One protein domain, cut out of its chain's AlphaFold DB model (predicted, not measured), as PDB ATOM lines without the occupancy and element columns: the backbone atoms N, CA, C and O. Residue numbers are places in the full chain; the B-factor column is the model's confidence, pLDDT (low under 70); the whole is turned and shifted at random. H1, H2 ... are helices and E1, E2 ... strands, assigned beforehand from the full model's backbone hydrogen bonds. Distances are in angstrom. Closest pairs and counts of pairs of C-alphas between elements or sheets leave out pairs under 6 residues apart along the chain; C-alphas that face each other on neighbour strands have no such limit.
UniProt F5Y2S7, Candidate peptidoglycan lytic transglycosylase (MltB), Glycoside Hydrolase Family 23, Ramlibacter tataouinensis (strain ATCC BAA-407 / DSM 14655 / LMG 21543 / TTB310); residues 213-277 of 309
ATOM      1  N   TYR A 213     461.465 287.506 253.369       98.56
ATOM      2  CA  TYR A 213     462.399 286.515 253.892       98.56
ATOM      3  C   TYR A 213     461.659 285.381 254.620       98.56
ATOM      4  O   TYR A 213     460.552 285.593 255.135       98.56
ATOM      5  N   PRO A 214     462.246 284.171 254.687       97.75
ATOM      6  CA  PRO A 214     461.800 283.138 255.615       97.75
ATOM      7  C   PRO A 214     461.884 283.631 257.064       97.75
ATOM      8  O   PRO A 214     462.778 284.403 257.406       97.75
ATOM      9  N   VAL A 215     460.974 283.160 257.915       97.50
ATOM     10  CA  VAL A 215     460.963 283.471 259.349       97.50
ATOM     11  C   VAL A 215     460.676 282.204 260.148       97.50
ATOM     12  O   VAL A 215     459.842 281.387 259.749       97.50
ATOM     13  N   GLN A 216     461.364 282.040 261.274       96.56
ATOM     14  CA  GLN A 216     461.045 281.024 262.277       96.56
ATOM     15  C   GLN A 216     460.456 281.711 263.509       96.56
ATOM     16  O   GLN A 216     460.933 282.766 263.915       96.56
ATOM     17  N   LEU A 217     459.403 281.139 264.092       96.44
ATOM     18  CA  LEU A 217     458.738 281.726 265.253       96.44
ATOM     19  C   LEU A 217     459.118 280.989 266.536       96.44
ATOM     20  O   LEU A 217     458.824 279.805 266.681       96.44
ATOM     21  N   ASP A 218     459.688 281.743 267.469       96.12
ATOM     22  CA  ASP A 218     459.886 281.411 268.883       96.12
ATOM     23  C   ASP A 218     459.397 282.587 269.755       96.12
ATOM     24  O   ASP A 218     460.055 283.058 270.680       96.12
ATOM     25  N   ALA A 219     458.253 283.156 269.367       95.25
ATOM     26  CA  ALA A 219     457.653 284.317 270.008       95.25
ATOM     27  C   ALA A 219     456.714 283.895 271.147       95.25
ATOM     28  O   ALA A 219     455.877 283.000 270.980       95.25
ATOM     29  N   ALA A 220     456.790 284.593 272.282       96.12
ATOM     30  CA  ALA A 220     455.766 284.496 273.316       96.12
ATOM     31  C   ALA A 220     454.398 284.963 272.763       96.12
ATOM     32  O   ALA A 220     454.360 285.780 271.840       96.12
ATOM     33  N   PRO A 221     453.257 284.496 273.310       96.12
ATOM     34  CA  PRO A 221     451.936 284.846 272.780       96.12
ATOM     35  C   PRO A 221     451.666 286.355 272.668       96.12
ATOM     36  O   PRO A 221     451.082 286.794 271.677       96.12
ATOM     37  N   GLU A 222     452.099 287.157 273.647       96.56
ATOM     38  CA  GLU A 222     451.980 288.621 273.588       96.56
ATOM     39  C   GLU A 222     452.813 289.257 272.466       96.56
ATOM     40  O   GLU A 222     452.336 290.169 271.788       96.56
ATOM     41  N   ASP A 223     454.026 288.757 272.234       97.94
ATOM     42  CA  ASP A 223     454.916 289.255 271.191       97.94
ATOM     43  C   ASP A 223     454.435 288.843 269.806       97.94
ATOM     44  O   ASP A 223     454.441 289.667 268.892       97.94
ATOM     45  N   LEU A 224     453.926 287.619 269.656       97.44
ATOM     46  CA  LEU A 224     453.286 287.184 268.419       97.44
ATOM     47  C   LEU A 224     452.069 288.061 268.095       97.44
ATOM     48  O   LEU A 224     451.918 288.516 266.962       97.44
ATOM     49  N   ALA A 225     451.223 288.354 269.088       97.38
ATOM     50  CA  ALA A 225     450.090 289.254 268.902       97.38
ATOM     51  C   ALA A 225     450.539 290.673 268.508       97.38
ATOM     52  O   ALA A 225     449.931 291.286 267.631       97.38
ATOM     53  N   ALA A 226     451.619 291.183 269.109       97.88
ATOM     54  CA  ALA A 226     452.189 292.484 268.763       97.88
ATOM     55  C   ALA A 226     452.769 292.508 267.339       97.88
ATOM     56  O   ALA A 226     452.533 293.468 266.607       97.88
ATOM     57  N   LEU A 227     453.482 291.454 266.933       98.19
ATOM     58  CA  LEU A 227     454.058 291.305 265.594       98.19
ATOM     59  C   LEU A 227     452.982 291.236 264.500       98.19
ATOM     60  O   LEU A 227     453.189 291.774 263.416       98.19
ATOM     61  N   LEU A 228     451.837 290.609 264.789       97.56
ATOM     62  CA  LEU A 228     450.720 290.458 263.847       97.56
ATOM     63  C   LEU A 228     449.778 291.668 263.794       97.56
ATOM     64  O   LEU A 228     449.017 291.807 262.838       97.56
ATOM     65  N   ALA A 229     449.806 292.556 264.793       97.75
ATOM     66  CA  ALA A 229     448.877 293.685 264.875       97.75
ATOM     67  C   ALA A 229     448.931 294.656 263.669       97.75
ATOM     68  O   ALA A 229     447.864 295.112 263.249       97.75
ATOM     69  N   PRO A 230     450.102 294.971 263.071       96.81
ATOM     70  CA  PRO A 230     450.180 295.803 261.863       96.81
ATOM     71  C   PRO A 230     449.747 295.100 260.564       96.81
ATOM     72  O   PRO A 230     449.676 295.753 259.518       96.81
ATOM     73  N   ASP A 231     449.461 293.793 260.612       95.06
ATOM     74  CA  ASP A 231     449.138 292.950 259.457       95.06
ATOM     75  C   ASP A 231     450.231 293.034 258.369       95.06
ATOM     76  O   ASP A 231     451.366 292.614 258.578       95.06
ATOM     77  N   ILE A 232     449.917 293.598 257.202       95.06
ATOM     78  CA  ILE A 232     450.811 293.640 256.036       95.06
ATOM     79  C   ILE A 232     451.775 294.840 256.085       95.06
ATOM     80  O   ILE A 232     452.710 294.895 255.289       95.06
ATOM     81  N   LEU A 233     451.556 295.822 256.967       97.56
ATOM     82  CA  LEU A 233     452.346 297.057 257.008       97.56
ATOM     83  C   LEU A 233     453.733 296.819 257.640       97.56
ATOM     84  O   LEU A 233     453.799 296.533 258.840       97.56
ATOM     85  N   PRO A 234     454.847 296.996 256.897       97.56
ATOM     86  CA  PRO A 234     456.187 296.891 257.467       97.56
ATOM     87  C   PRO A 234     456.377 297.929 258.572       97.56
ATOM     88  O   PRO A 234     456.185 299.123 258.346       97.56
ATOM     89  N   THR A 235     456.715 297.462 259.774       98.38
ATOM     90  CA  THR A 235     456.684 298.288 260.995       98.38
ATOM     91  C   THR A 235     457.933 298.129 261.861       98.38
ATOM     92  O   THR A 235     458.382 299.100 262.466       98.38
ATOM     93  N   PHE A 236     458.507 296.931 261.937       98.50
ATOM     94  CA  PHE A 236     459.549 296.615 262.916       98.50
ATOM     95  C   PHE A 236     460.941 296.662 262.299       98.50
ATOM     96  O   PHE A 236     461.142 296.141 261.207       98.50
ATOM     97  N   SER A 237     461.916 297.221 263.015       98.44
ATOM     98  CA  SER A 237     463.327 297.029 262.662       98.44
ATOM     99  C   SER A 237     463.712 295.546 262.782       98.44
ATOM    100  O   SER A 237     463.073 294.809 263.533       98.44
ATOM    101  N   VAL A 238     464.785 295.103 262.116       98.38
ATOM    102  CA  VAL A 238     465.323 293.733 262.284       98.38
ATOM    103  C   VAL A 238     465.578 293.405 263.764       98.38
ATOM    104  O   VAL A 238     465.268 292.303 264.221       98.38
ATOM    105  N   PHE A 239     466.085 294.374 264.536       97.94
ATOM    106  CA  PHE A 239     466.345 294.212 265.967       97.94
ATOM    107  C   PHE A 239     465.056 293.965 266.761       97.94
ATOM    108  O   PHE A 239     464.977 292.998 267.513       97.94
ATOM    109  N   ASP A 240     464.025 294.791 266.562       98.00
ATOM    110  CA  ASP A 240     462.753 294.630 267.276       98.00
ATOM    111  C   ASP A 240     462.003 293.372 266.827       98.00
ATOM    112  O   ASP A 240     461.341 292.722 267.631       98.00
ATOM    113  N   PHE A 241     462.102 293.021 265.543       98.25
ATOM    114  CA  PHE A 241     461.453 291.850 264.960       98.25
ATOM    115  C   PHE A 241     462.017 290.553 265.558       98.25
ATOM    116  O   PHE A 241     461.272 289.723 266.078       98.25
ATOM    117  N   THR A 242     463.347 290.427 265.576       98.19
ATOM    118  CA  THR A 242     464.041 289.261 266.145       98.19
ATOM    119  C   THR A 242     463.974 289.228 267.670       98.19
ATOM    120  O   THR A 242     463.760 288.163 268.245       98.19
ATOM    121  N   GLY A 243     464.057 290.386 268.336       98.00
ATOM    122  CA  GLY A 243     463.903 290.511 269.790       98.00
ATOM    123  C   GLY A 243     462.532 290.068 270.316       98.00
ATOM    124  O   GLY A 243     462.416 289.726 271.488       98.00
ATOM    125  N   ARG A 244     461.514 290.027 269.447       98.25
ATOM    126  CA  ARG A 244     460.160 289.518 269.727       98.25
ATOM    127  C   ARG A 244     459.967 288.044 269.353       98.25
ATOM    128  O   ARG A 244     458.844 287.552 269.377       98.25
ATOM    129  N   GLY A 245     461.034 287.341 268.977       97.75
ATOM    130  CA  GLY A 245     460.994 285.915 268.644       97.75
ATOM    131  C   GLY A 245     460.592 285.597 267.200       97.75
ATOM    132  O   GLY A 245     460.322 284.437 266.896       97.75
ATOM    133  N   ALA A 246     460.563 286.580 266.291       98.00
ATOM    134  CA  ALA A 246     460.490 286.322 264.852       98.00
ATOM    135  C   ALA A 246     461.909 286.243 264.271       98.00
ATOM    136  O   ALA A 246     462.505 287.240 263.862       98.00
ATOM    137  N   LEU A 247     462.472 285.040 264.312       97.75
ATOM    138  CA  LEU A 247     463.870 284.763 264.011       97.75
ATOM    139  C   LEU A 247     464.132 284.807 262.502       97.75
ATOM    140  O   LEU A 247     463.371 284.254 261.700       97.75
ATOM    141  N   LEU A 248     465.234 285.461 262.142       97.88
ATOM    142  CA  LEU A 248     465.711 285.675 260.780       97.88
ATOM    143  C   LEU A 248     467.126 285.113 260.644       97.88
ATOM    144  O   LEU A 248     467.905 285.184 261.592       97.88
ATOM    145  N   ASP A 249     467.467 284.641 259.446       95.44
ATOM    146  CA  ASP A 249     468.776 284.067 259.132       95.44
ATOM    147  C   ASP A 249     469.376 284.691 257.861       95.44
ATOM    148  O   ASP A 249     468.661 285.173 256.978       95.44
ATOM    149  N   GLY A 250     470.705 284.626 257.736       95.88
ATOM    150  CA  GLY A 250     471.432 285.039 256.529       95.88
ATOM    151  C   GLY A 250     471.192 286.504 256.153       95.88
ATOM    152  O   GLY A 250     471.207 287.381 257.013       95.88
ATOM    153  N   GLU A 251     470.941 286.761 254.867       94.56
ATOM    154  CA  GLU A 251     470.731 288.110 254.311       94.56
ATOM    155  C   GLU A 251     469.561 288.870 254.963       94.56
ATOM    156  O   GLU A 251     469.531 290.098 254.940       94.56
ATOM    157  N   ALA A 252     468.604 288.166 255.583       96.69
ATOM    158  CA  ALA A 252     467.476 288.795 256.267       96.69
ATOM    159  C   ALA A 252     467.906 289.613 257.498       96.69
ATOM    160  O   ALA A 252     467.243 290.588 257.851       96.69
ATOM    161  N   LEU A 253     469.026 289.247 258.135       97.50
ATOM    162  CA  LEU A 253     469.602 289.989 259.265       97.50
ATOM    163  C   LEU A 253     470.248 291.312 258.833       97.50
ATOM    164  O   LEU A 253     470.431 292.207 259.655       97.50
ATOM    165  N   GLU A 254     470.579 291.438 257.549       96.94
ATOM    166  CA  GLU A 254     471.184 292.632 256.958       96.94
ATOM    167  C   GLU A 254     470.141 293.543 256.289       96.94
ATOM    168  O   GLU A 254     470.505 294.576 255.723       96.94
ATOM    169  N   HIS A 255     468.844 293.195 256.354       97.94
ATOM    170  CA  HIS A 255     467.778 293.989 255.737       97.94
ATOM    171  C   HIS A 255     467.773 295.423 256.274       97.94
ATOM    172  O   HIS A 255     467.593 295.678 257.467       97.94
ATOM    173  N   ALA A 256     467.932 296.375 255.359       94.00
ATOM    174  CA  ALA A 256     467.864 297.794 255.654       94.00
ATOM    175  C   ALA A 256     466.432 298.292 255.432       94.00
ATOM    176  O   ALA A 256     466.074 298.699 254.330       94.00
ATOM    177  N   GLY A 257     465.618 298.259 256.486       96.44
ATOM    178  CA  GLY A 257     464.237 298.733 256.446       96.44
ATOM    179  C   GLY A 257     463.351 298.050 257.485       96.44
ATOM    180  O   GLY A 257     463.807 297.157 258.208       96.44
ATOM    181  N   PRO A 258     462.088 298.482 257.608       98.38
ATOM    182  CA  PRO A 258     461.111 297.795 258.429       98.38
ATOM    183  C   PRO A 258     460.658 296.462 257.811       98.38
ATOM    184  O   PRO A 258     460.667 296.271 256.596       98.38
ATOM    185  N   LEU A 259     460.182 295.562 258.668       98.69
ATOM    186  CA  LEU A 259     459.582 294.277 258.322       98.69
ATOM    187  C   LEU A 259     458.169 294.160 258.910       98.69
ATOM    188  O   LEU A 259     457.845 294.761 259.941       98.69
ATOM    189  N   ALA A 260     457.324 293.374 258.246       98.56
ATOM    190  CA  ALA A 260     456.022 292.924 258.736       98.56
ATOM    191  C   ALA A 260     456.041 291.410 258.963       98.56
ATOM    192  O   ALA A 260     456.579 290.674 258.132       98.56
ATOM    193  N   LEU A 261     455.408 290.926 260.036       98.56
ATOM    194  CA  LEU A 261     455.154 289.494 260.185       98.56
ATOM    195  C   LEU A 261     453.864 289.168 259.438       98.56
ATOM    196  O   LEU A 261     452.769 289.427 259.928       98.56
ATOM    197  N   VAL A 262     453.992 288.606 258.240       98.06
ATOM    198  CA  VAL A 262     452.840 288.308 257.392       98.06
ATOM    199  C   VAL A 262     452.356 286.891 257.661       98.06
ATOM    200  O   VAL A 262     453.074 285.926 257.400       98.06
ATOM    201  N   GLU A 263     451.119 286.768 258.144       97.00
ATOM    202  CA  GLU A 263     450.456 285.480 258.348       97.00
ATOM    203  C   GLU A 263     449.739 284.996 257.073       97.00
ATOM    204  O   GLU A 263     448.950 285.710 256.440       97.00
ATOM    205  N   LEU A 264     449.965 283.726 256.740       96.25
ATOM    206  CA  LEU A 264     449.256 282.962 255.719       96.25
ATOM    207  C   LEU A 264     448.521 281.796 256.394       96.25
ATOM    208  O   LEU A 264     449.089 280.733 256.648       96.25
ATOM    209  N   GLN A 265     447.240 281.997 256.699       94.75
ATOM    210  CA  GLN A 265     446.407 280.992 257.372       94.75
ATOM    211  C   GLN A 265     446.162 279.779 256.471       94.75
ATOM    212  O   GLN A 265     445.787 279.950 255.312       94.75
ATOM    213  N   ASN A 266     446.296 278.561 257.002       93.94
ATOM    214  CA  ASN A 266     446.139 277.301 256.258       93.94
ATOM    215  C   ASN A 266     444.869 276.521 256.654       93.94
ATOM    216  O   ASN A 266     444.866 275.290 256.712       93.94
ATOM    217  N   GLY A 267     443.763 277.226 256.915       89.75
ATOM    218  CA  GLY A 267     442.532 276.606 257.406       89.75
ATOM    219  C   GLY A 267     442.721 276.032 258.810       89.75
ATOM    220  O   GLY A 267     442.875 276.794 259.757       89.75
ATOM    221  N   ASP A 268     442.687 274.705 258.932       89.56
ATOM    222  CA  ASP A 268     442.852 273.998 260.214       89.56
ATOM    223  C   ASP A 268     444.313 273.627 260.508       89.56
ATOM    224  O   ASP A 268     444.646 273.252 261.631       89.56
ATOM    225  N   ALA A 269     445.184 273.710 259.500       91.38
ATOM    226  CA  ALA A 269     446.614 273.489 259.667       91.38
ATOM    227  C   ALA A 269     447.301 274.755 260.213       91.38
ATOM    228  O   ALA A 269     446.781 275.860 260.023       91.38
ATOM    229  N   PRO A 270     448.485 274.623 260.845       92.19
ATOM    230  CA  PRO A 270     449.249 275.773 261.314       92.19
ATOM    231  C   PRO A 270     449.481 276.813 260.212       92.19
ATOM    232  O   PRO A 270     449.787 276.466 259.064       92.19
ATOM    233  N   SER A 271     449.343 278.093 260.563       94.88
ATOM    234  CA  SER A 271     449.668 279.201 259.666       94.88
ATOM    235  C   SER A 271     451.134 279.149 259.240       94.88
ATOM    236  O   SER A 271     452.011 278.705 259.983       94.88
ATOM    237  N   SER A 272     451.393 279.620 258.027       95.50
ATOM    238  CA  SER A 272     452.742 279.914 257.547       95.50
ATOM    239  C   SER A 272     453.034 281.397 257.743       95.50
ATOM    240  O   SER A 272     452.115 282.215 257.727       95.50
ATOM    241  N   TYR A 273     454.307 281.743 257.902       97.50
ATOM    242  CA  TYR A 273     454.733 283.116 258.149       97.50
ATOM    243  C   TYR A 273     455.895 283.486 257.235       97.50
ATOM    244  O   TYR A 273     456.725 282.638 256.904       97.50
ATOM    245  N   VAL A 274     455.952 284.757 256.844       98.38
ATOM    246  CA  VAL A 274     457.106 285.359 256.163       98.38
ATOM    247  C   VAL A 274     457.391 286.732 256.762       98.38
ATOM    248  O   VAL A 274     456.478 287.403 257.249       98.38
ATOM    249  N   ALA A 275     458.648 287.165 256.705       98.62
ATOM    250  CA  ALA A 275     459.016 288.542 257.003       98.62
ATOM    251  C   ALA A 275     458.858 289.377 255.725       98.62
ATOM    252  O   ALA A 275     459.697 289.316 254.826       98.62
ATOM    253  N   GLY A 276     457.741 290.096 255.608       98.56
ATOM    254  CA  GLY A 276     457.429 290.936 254.454       98.56
ATOM    255  C   GLY A 276     458.205 292.252 254.490       98.56
ATOM    256  O   GLY A 276     458.202 292.936 255.512       98.56
ATOM    257  N   THR A 277     458.838 292.612 253.374       98.81
ATOM    258  CA  THR A 277     459.537 293.897 253.202       98.81
ATOM    259  C   THR A 277     458.603 294.968 252.634       98.81
ATOM    260  O   THR A 277     457.430 294.716 252.331       98.81
TER     261      THR A 277
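This is residues 213 to 277 of the 309 residues of the protein "Candidate peptidoglycan lytic transglycosylase (MltB), Glycoside Hydrolase Family 23" of Ramlibacter tataouinensis (strain ATCC BAA-407 / DSM 14655 / LMG 21543 / TTB310) (UniProt F5Y2S7). A long hairpin of E1 and E2 runs along the longest axis, with three short helices and loops gathered about its open end: H1 packs on E1, and H2 and H3 are near each other. The 65 printed residues hold, in order, H1, H2, H3, E1 and E2, a mixed class with an antiparallel sheet. The whole is compact, radius of gyration of the C-alphas 10.9 A, yet elongated, 34 by 21 by 21 A.

Residues 213 to 214 pair antiparallel with 274 to 275 of E2, residues 269 to 276. H1, residues 221 to 228, comes closest to E1, residues 260 to 266, at C-alphas Leu 227 and Leu 261, 5.8 A. H2, residues 238 to 243, is close to H1 but not clearly touching; closest C-alphas Leu 227 and Phe 241, 7.4 A. H3, residues 250 to 254, is likewise close to H2; closest C-alphas Val 238 and Leu 253, 6.4 A. In the hairpin, N 262 and O 274 are 2.9 A apart, within hydrogen-bond range. Every O i to N i+4 pair is within range in H1 and H2; in H3 0 of 1 is, against 2 of 2 O i to N i+3 pairs.

H1 begins at C-alpha 221 (451.936, 284.846, 272.780) and is 10.6 A long; H2 is 8.3 A, H3 7.6 A, E1 18.7 A and E2 21.2 A, ending at C-alpha 276 (457.429, 290.936, 254.454).

The farthest C-alphas, Ala 256 and Asp 268, are 34.8 A apart. The printed part has no cut and no long link; no printed residue is under 70 in pLDDT.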